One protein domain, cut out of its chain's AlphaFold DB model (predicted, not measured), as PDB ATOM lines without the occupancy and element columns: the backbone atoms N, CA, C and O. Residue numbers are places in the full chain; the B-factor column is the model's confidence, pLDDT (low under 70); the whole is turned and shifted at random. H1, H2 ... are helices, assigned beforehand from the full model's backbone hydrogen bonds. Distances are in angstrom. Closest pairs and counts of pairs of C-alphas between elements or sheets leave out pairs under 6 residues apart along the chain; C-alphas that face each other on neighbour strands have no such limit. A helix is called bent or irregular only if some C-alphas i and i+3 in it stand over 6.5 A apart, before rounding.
ATOM      1  N   ILE A   2     167.145 149.730 169.045       69.44
ATOM      2  CA  ILE A   2     167.191 148.455 169.808       69.44
ATOM      3  C   ILE A   2     166.513 148.528 171.195       69.44
ATOM      4  O   ILE A   2     165.811 147.604 171.590       69.44
ATOM      5  N   GLY A   3     166.638 149.656 171.905       73.31
ATOM      6  CA  GLY A   3     166.023 149.846 173.226       73.31
ATOM      7  C   GLY A   3     164.497 150.008 173.224       73.31
ATOM      8  O   GLY A   3     163.900 149.925 174.286       73.31
ATOM      9  N   GLN A   4     163.871 150.217 172.060       74.56
ATOM     10  CA  GLN A   4     162.409 150.291 171.925       74.56
ATOM     11  C   GLN A   4     161.804 148.913 171.630       74.56
ATOM     12  O   GLN A   4     160.770 148.572 172.179       74.56
ATOM     13  N   VAL A   5     162.494 148.089 170.838       77.25
ATOM     14  CA  VAL A   5     162.021 146.744 170.458       77.25
ATOM     15  C   VAL A   5     162.356 145.658 171.490       77.25
ATOM     16  O   VAL A   5     161.679 144.638 171.565       77.25
ATOM     17  N   THR A   6     163.395 145.869 172.305       79.56
ATOM     18  CA  THR A   6     163.802 144.947 173.384       79.56
ATOM     19  C   THR A   6     162.719 144.769 174.463       79.56
ATOM     20  O   THR A   6     162.440 143.620 174.805       79.56
ATOM     21  N   PRO A   7     162.095 145.836 175.012       77.50
ATOM     22  CA  PRO A   7     161.038 145.671 176.012       77.50
ATOM     23  C   PRO A   7     159.784 144.978 175.454       77.50
ATOM     24  O   PRO A   7     159.294 144.055 176.097       77.50
ATOM     25  N   GLU A   8     159.329 145.318 174.241       79.31
ATOM     26  CA  GLU A   8     158.179 144.648 173.597       79.31
ATOM     27  C   GLU A   8     158.441 143.153 173.323       79.31
ATOM     28  O   GLU A   8     157.567 142.299 173.512       79.31
ATOM     29  N   GLY A   9     159.665 142.803 172.914       76.25
ATOM     30  CA  GLY A   9     160.075 141.411 172.709       76.25
ATOM     31  C   GLY A   9     160.174 140.608 174.011       76.25
ATOM     32  O   GLY A   9     159.807 139.434 174.047       76.25
ATOM     33  N   MET A  10     160.625 141.236 175.099       77.69
ATOM     34  CA  MET A  10     160.715 140.595 176.414       77.69
ATOM     35  C   MET A  10     159.331 140.349 177.030       77.69
ATOM     36  O   MET A  10     159.126 139.324 177.673       77.69
ATOM     37  N   GLU A  11     158.378 141.259 176.825       80.38
ATOM     38  CA  GLU A  11     157.015 141.133 177.359       80.38
ATOM     39  C   GLU A  11     156.207 140.040 176.640       80.38
ATOM     40  O   GLU A  11     155.456 139.301 177.274       80.38
ATOM     41  N   SER A  12     156.405 139.884 175.328       79.38
ATOM     42  CA  SER A  12     155.677 138.906 174.507       79.38
ATOM     43  C   SER A  12     156.281 137.497 174.519       79.38
ATOM     44  O   SER A  12     155.546 136.512 174.467       79.38
ATOM     45  N   VAL A  13     157.612 137.384 174.571       80.25
ATOM     46  CA  VAL A  13     158.347 136.124 174.339       80.25
ATOM     47  C   VAL A  13     159.196 135.709 175.557       80.25
ATOM     48  O   VAL A  13     159.665 134.571 175.651       80.25
ATOM     49  N   GLY A  14     159.375 136.595 176.542       79.81
ATOM     50  CA  GLY A  14     160.065 136.292 177.796       79.81
ATOM     51  C   GLY A  14     161.504 135.811 177.588       79.81
ATOM     52  O   GLY A  14     162.273 136.386 176.816       79.81
ATOM     53  N   TYR A  15     161.878 134.717 178.262       78.06
ATOM     54  CA  TYR A  15     163.236 134.155 178.197       78.06
ATOM     55  C   TYR A  15     163.635 133.685 176.790       78.06
ATOM     56  O   TYR A  15     164.822 133.576 176.485       78.06
ATOM     57  N   GLN A  16     162.675 133.409 175.905       80.88
ATOM     58  CA  GLN A  16     162.994 132.945 174.559       80.88
ATOM     59  C   GLN A  16     163.590 134.070 173.693       80.88
ATOM     60  O   GLN A  16     164.279 133.789 172.714       80.88
ATOM     61  N   PHE A  17     163.432 135.336 174.094       82.75
ATOM     62  CA  PHE A  17     164.075 136.478 173.446       82.75
ATOM     63  C   PHE A  17     165.613 136.396 173.504       82.75
ATOM     64  O   PHE A  17     166.300 136.884 172.607       82.75
ATOM     65  N   TYR A  18     166.185 135.684 174.484       82.19
ATOM     66  CA  TYR A  18     167.629 135.428 174.523       82.19
ATOM     67  C   TYR A  18     168.111 134.561 173.349       82.19
ATOM     68  O   TYR A  18     169.237 134.746 172.883       82.19
ATOM     69  N   PHE A  19     167.271 133.675 172.800       85.75
ATOM     70  CA  PHE A  19     167.643 132.893 171.615       85.75
ATOM     71  C   PHE A  19     167.824 133.771 170.377       85.75
ATOM     72  O   PHE A  19     168.678 133.461 169.550       85.75
ATOM     73  N   LEU A  20     167.110 134.896 170.270       86.44
ATOM     74  CA  LEU A  20     167.329 135.864 169.194       86.44
ATOM     75  C   LEU A  20     168.759 136.413 169.243       86.44
ATOM     76  O   LEU A  20     169.433 136.458 168.217       86.44
ATOM     77  N   PHE A  21     169.256 136.765 170.432       84.81
ATOM     78  CA  PHE A  21     170.639 137.216 170.595       84.81
ATOM     79  C   PHE A  21     171.644 136.128 170.236       84.81
ATOM     80  O   PHE A  21     172.628 136.419 169.557       84.81
ATOM     81  N   VAL A  22     171.399 134.884 170.653       89.62
ATOM     82  CA  VAL A  22     172.281 133.752 170.335       89.62
ATOM     83  C   VAL A  22     172.335 133.511 168.827       89.62
ATOM     84  O   VAL A  22     173.420 133.477 168.251       89.62
ATOM     85  N   VAL A  23     171.182 133.420 168.163       90.81
ATOM     86  CA  VAL A  23     171.099 133.195 166.712       90.81
ATOM     87  C   VAL A  23     171.717 134.359 165.939       90.81
ATOM     88  O   VAL A  23     172.453 134.132 164.980       90.81
ATOM     89  N   CYS A  24     171.483 135.599 166.372       90.88
ATOM     90  CA  CYS A  24     172.039 136.782 165.721       90.88
ATOM     91  C   CYS A  24     173.572 136.841 165.863       90.88
ATOM     92  O   CYS A  24     174.272 137.111 164.888       90.88
ATOM     93  N   ASN A  25     174.118 136.490 167.034       90.69
ATOM     94  CA  ASN A  25     175.569 136.400 167.235       90.69
ATOM     95  C   ASN A  25     176.204 135.283 166.400       90.69
ATOM     96  O   ASN A  25     177.241 135.506 165.781       90.69
ATOM     97  N   ILE A  26     175.581 134.102 166.339       94.69
ATOM     98  CA  ILE A  26     176.078 132.985 165.523       94.69
ATOM     99  C   ILE A  26     176.029 133.344 164.036       94.69
ATOM    100  O   ILE A  26     177.007 133.134 163.325       94.69
ATOM    101  N   THR A  27     174.926 133.928 163.569       92.12
ATOM    102  CA  THR A  27     174.775 134.344 162.168       92.12
ATOM    103  C   THR A  27     175.818 135.397 161.799       92.12
ATOM    104  O   THR A  27     176.456 135.271 160.758       92.12
ATOM    105  N   ASN A  28     176.071 136.377 162.674       87.75
ATOM    106  CA  ASN A  28     177.144 137.352 162.474       87.75
ATOM    107  C   ASN A  28     178.526 136.691 162.456       87.75
ATOM    108  O   ASN A  28     179.327 137.005 161.584       87.75
ATOM    109  N   ALA A  29     178.812 135.758 163.365       87.19
ATOM    110  CA  ALA A  29     180.088 135.045 163.383       87.19
ATOM    111  C   ALA A  29     180.314 134.239 162.092       87.19
ATOM    112  O   ALA A  29     181.393 134.302 161.508       87.19
ATOM    113  N   ILE A  30     179.284 133.537 161.609       86.50
ATOM    114  CA  ILE A  30     179.318 132.799 160.341       86.50
ATOM    115  C   ILE A  30     179.503 133.761 159.163       86.50
ATOM    116  O   ILE A  30     180.310 133.495 158.275       86.50
ATOM    117  N   PHE A  31     178.799 134.893 159.168       83.25
ATOM    118  CA  PHE A  31     178.941 135.922 158.143       83.25
ATOM    119  C   PHE A  31     180.369 136.478 158.104       83.25
ATOM    120  O   PHE A  31     180.985 136.509 157.041       83.25
ATOM    121  N   PHE A  32     180.938 136.838 159.257       80.44
ATOM    122  CA  PHE A  32     182.324 137.293 159.348       80.44
ATOM    123  C   PHE A  32     183.318 136.226 158.886       80.44
ATOM    124  O   PHE A  32     184.280 136.554 158.201       80.44
ATOM    125  N   TRP A  33     183.069 134.955 159.196       76.81
ATOM    126  CA  TRP A  33     183.933 133.855 158.777       76.81
ATOM    127  C   TRP A  33     183.876 133.568 157.265       76.81
ATOM    128  O   TRP A  33     184.883 133.182 156.674       76.81
ATOM    129  N   LEU A  34     182.715 133.752 156.628       75.12
ATOM    130  CA  LEU A  34     182.512 133.430 155.211       75.12
ATOM    131  C   LEU A  34     182.799 134.586 154.257       75.12
ATOM    132  O   LEU A  34     183.277 134.340 153.149       75.12
ATOM    133  N   PHE A  35     182.457 135.813 154.647       71.25
ATOM    134  CA  PHE A  35     182.418 136.953 153.731       71.25
ATOM    135  C   PHE A  35     183.572 137.928 153.916       71.25
ATOM    136  O   PHE A  35     183.895 138.635 152.964       71.25
ATOM    137  N   LEU A  36     184.196 137.994 155.096       68.88
ATOM    138  CA  LEU A  36     185.327 138.893 155.295       68.88
ATOM    139  C   LEU A  36     186.643 138.163 154.998       68.88
ATOM    140  O   LEU A  36     187.066 137.324 155.796       68.88
ATOM    141  N   PRO A  37     187.325 138.481 153.879       65.06
ATOM    142  CA  PRO A  37     188.706 138.066 153.694       65.06
ATOM    143  C   PRO A  37     189.573 138.698 154.779       65.06
ATOM    144  O   PRO A  37     189.340 139.834 155.176       65.06
ATOM    145  N   GLU A  38     190.562 137.956 155.273       65.56
ATOM    146  CA  GLU A  38     191.506 138.427 156.290       65.56
ATOM    147  C   GLU A  38     192.190 139.725 155.818       65.56
ATOM    148  O   GLU A  38     193.067 139.704 154.953       65.56
ATOM    149  N   ILE A  39     191.766 140.861 156.381       60.72
ATOM    150  CA  ILE A  39     192.234 142.208 156.009       60.72
ATOM    151  C   ILE A  39     193.413 142.667 156.883       60.72
ATOM    152  O   ILE A  39     194.009 143.718 156.641       60.72
ATOM    153  N   ALA A  40     193.766 141.909 157.928       53.56
ATOM    154  CA  ALA A  40     194.809 142.314 158.854       53.56
ATOM    155  C   ALA A  40     196.202 142.173 158.213       53.56
ATOM    156  O   ALA A  40     196.640 141.081 157.847       53.56
ATOM    157  N   ARG A  41     196.940 143.292 158.154       54.00
ATOM    158  CA  ARG A  41     198.341 143.386 157.688       54.00
ATOM    159  C   ARG A  41     198.554 143.132 156.187       54.00
ATOM    160  O   ARG A  41     199.511 142.451 155.809       54.00
ATOM    161  N   ARG A  42     197.694 143.676 155.325       59.59
ATOM    162  CA  ARG A  42     197.932 143.731 153.870       59.59
ATOM    163  C   ARG A  42     198.037 145.190 153.398       59.59
ATOM    164  O   ARG A  42     197.237 146.004 153.860       59.59
ATOM    165  N   PRO A  43     199.029 145.540 152.557       59.72
ATOM    166  CA  PRO A  43     199.163 146.889 152.007       59.72
ATOM    167  C   PRO A  43     197.999 147.218 151.056       59.72
ATOM    168  O   PRO A  43     197.395 146.326 150.463       59.72
ATOM    169  N   LEU A  44     197.681 148.513 150.916       60.22
ATOM    170  CA  LEU A  44     196.548 149.002 150.112       60.22
ATOM    171  C   LEU A  44     196.673 148.668 148.611       60.22
ATOM    172  O   LEU A  44     195.662 148.624 147.913       60.22
ATOM    173  N   GLU A  45     197.888 148.399 148.128       62.19
ATOM    174  CA  GLU A  45     198.189 148.057 146.731       62.19
ATOM    175  C   GLU A  45     197.691 146.655 146.330       62.19
ATOM    176  O   GLU A  45     197.243 146.468 145.200       62.19
ATOM    177  N   ASP A  46     197.640 145.702 147.270       57.97
ATOM    178  CA  ASP A  46     197.161 144.329 147.019       57.97
ATOM    179  C   ASP A  46     195.647 144.161 147.231       57.97
ATOM    180  O   ASP A  46     195.088 143.084 147.000       57.97
ATOM    181  N   MET A  47     194.943 145.217 147.662       61.09
ATOM    182  CA  MET A  47     193.484 145.176 147.823       61.09
ATOM    183  C   MET A  47     192.797 144.844 146.490       61.09
ATOM    184  O   MET A  47     191.847 144.065 146.464       61.09
ATOM    185  N   ASN A  48     193.300 145.376 145.371       59.06
ATOM    186  CA  ASN A  48     192.705 145.134 144.057       59.06
ATOM    187  C   ASN A  48     192.888 143.677 143.591       59.06
ATOM    188  O   ASN A  48     191.977 143.106 142.997       59.06
ATOM    189  N   GLU A  49     194.013 143.028 143.915       59.09
ATOM    190  CA  GLU A  49     194.221 141.602 143.607       59.09
ATOM    191  C   GLU A  49     193.294 140.689 144.446       59.09
ATOM    192  O   GLU A  49     192.792 139.667 143.955       59.09
ATOM    193  N   LEU A  50     192.988 141.090 145.687       58.38
ATOM    194  CA  LEU A  50     192.041 140.398 146.569       58.38
ATOM    195  C   LEU A  50     190.586 140.519 146.100       58.38
ATOM    196  O   LEU A  50     189.851 139.538 146.200       58.38
ATOM    197  N   PHE A  51     190.169 141.668 145.563       57.28
ATOM    198  CA  PHE A  51     188.799 141.873 145.070       57.28
ATOM    199  C   PHE A  51     188.594 141.458 143.601       57.28
ATOM    200  O   PHE A  51     187.478 141.109 143.230       57.28
ATOM    201  N   SER A  52     189.652 141.411 142.782       57.88
ATOM    202  CA  SER A  52     189.591 140.977 141.372       57.88
ATOM    203  C   SER A  52     189.497 139.449 141.208       57.88
ATOM    204  O   SER A  52     188.881 138.954 140.267       57.88
ATOM    205  N   SER A  53     190.053 138.675 142.153       55.22
ATOM    206  CA  SER A  53     190.084 137.199 142.097       55.22
ATOM    207  C   SER A  53     189.192 136.485 143.126       55.22
ATOM    208  O   SER A  53     189.212 135.251 143.222       55.22
ATOM    209  N   SER A  54     188.437 137.220 143.949       55.56
ATOM    210  CA  SER A  54     187.640 136.606 145.015       55.56
ATOM    211  C   SER A  54     186.303 136.100 144.496       55.56
ATOM    212  O   SER A  54     185.352 136.850 144.309       55.56
ATOM    213  N   SER A  55     186.220 134.778 144.343       53.91
ATOM    214  CA  SER A  55     184.953 134.069 144.521       53.91
ATOM    215  C   SER A  55     184.277 134.536 145.813       53.91
ATOM    216  O   SER A  55     184.934 134.720 146.833       53.91
ATOM    217  N   TRP A  56     182.960 134.695 145.754       55.16
ATOM    218  CA  TRP A  56     182.061 135.212 146.794       55.16
ATOM    219  C   TRP A  56     182.120 134.522 148.177       55.16
ATOM    220  O   TRP A  56     181.479 135.001 149.108       55.16
ATOM    221  N   ILE A  57     182.871 133.424 148.326       56.78
ATOM    222  CA  ILE A  57     183.093 132.700 149.585       56.78
ATOM    223  C   ILE A  57     184.591 132.689 149.899       56.78
ATOM    224  O   ILE A  57     185.397 132.169 149.125       56.78
ATOM    225  N   VAL A  58     184.951 133.216 151.068       59.22
ATOM    226  CA  VAL A  58     186.326 133.265 151.589       59.22
ATOM    227  C   VAL A  58     186.687 131.995 152.369       59.22
ATOM    228  O   VAL A  58     187.866 131.633 152.448       59.22
ATOM    229  N   ALA A  59     185.701 131.271 152.913       54.25
ATOM    230  CA  ALA A  59     185.955 130.034 153.650       54.25
ATOM    231  C   ALA A  59     186.585 128.966 152.745       54.25
ATOM    232  O   ALA A  59     185.948 128.428 151.842       54.25
ATOM    233  N   GLY A  60     187.854 128.657 153.010       53.03
ATOM    234  CA  GLY A  60     188.618 127.628 152.302       53.03
ATOM    235  C   GLY A  60     189.862 128.136 151.574       53.03
ATOM    236  O   GLY A  60     190.718 127.323 151.226       53.03
ATOM    237  N   LYS A  61     190.052 129.453 151.396       54.00
ATOM    238  CA  LYS A  61     191.361 129.969 150.966       54.00
ATOM    239  C   LYS A  61     192.310 129.924 152.163       54.00
ATOM    240  O   LYS A  61     192.277 130.795 153.028       54.00
ATOM    241  N   ALA A  62     193.149 128.886 152.220       50.66
ATOM    242  CA  ALA A  62     194.312 128.854 153.099       50.66
ATOM    243  C   ALA A  62     195.030 130.201 152.967       50.66
ATOM    244  O   ALA A  62     195.417 130.582 151.861       50.66
ATOM    245  N   SER A  63     195.122 130.945 154.071       51.72
ATOM    246  CA  SER A  63     195.795 132.238 154.114       51.72
ATOM    247  C   SER A  63     197.208 132.041 153.580       51.72
ATOM    248  O   SER A  63     198.084 131.534 154.282       51.72
ATOM    249  N   LYS A  64     197.432 132.384 152.306       51.72
ATOM    250  CA  LYS A  64     198.774 132.472 151.747       51.72
ATOM    251  C   LYS A  64     199.405 133.620 152.516       51.72
ATOM    252  O   LYS A  64     199.073 134.788 152.300       51.72
ATOM    253  N   ARG A  65     200.187 133.264 153.536       53.78
ATOM    254  CA  ARG A  65     200.924 134.189 154.387       53.78
ATOM    255  C   ARG A  65     201.749 135.062 153.448       53.78
ATOM    256  O   ARG A  65     202.679 134.571 152.822       53.78
TER     257      ARG A  65
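Overview. This is residues 2 to 65 of the 96 residues of an uncharacterized protein of Colletotrichum tanaceti (UniProt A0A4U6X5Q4). What shape is this? A hook on a long shaft: arm H1a folds back from long arm H1b at one end, and a loose head of H2 and loops lies at the other. What builds it? The 64 printed residues hold H1, then H2, and no named strand: all helix. It is an extended rod, radius of gyration of the C-alphas 18.3 A, spanning 51 by 22 by 18 A.

Arrangement. Is the first helix straight? H1, residues 2 to 35, assigned as one helix by its hydrogen bonds, is bent: C-alphas 12 and 15 are 9.7 A apart. Arms H1a, residues 2 to 12, and H1b, residues 15 to 35, run opposite ways at a steep tilt of 46 degrees, close but not clearly touching; their closest C-alphas, Met 10 and Phe 17, are 6.1 A apart. What follows? H2, residues 44 to 52, is apart from both arms, with no C-alpha within 8 A. O i to N i+4 pairs within hydrogen-bond range number 5 of 7 in H1a, 14 of 17 in H1b, 3 of 5 in H2.

Along the chain. Where does H1a begin? C-alpha 2 is at (167.191, 148.455, 169.808); H1a measures 15.7 A, H1b 31.2 A. Where does H2 end? C-alpha 52 is at (189.591, 140.977, 141.372), after 13.8 A; H2 is only just irregular, C-alphas 45 and 48 being 6.8 A apart.

Size, cuts and confidence. How large is it? The farthest C-alphas, Glu 11 and Glu 45, are 51.8 A apart. Is it continuous? The printed part has no cut, and the 8-residue link is short. Where is confidence low? pLDDT is under 70 at residues 2 and 36 to 65.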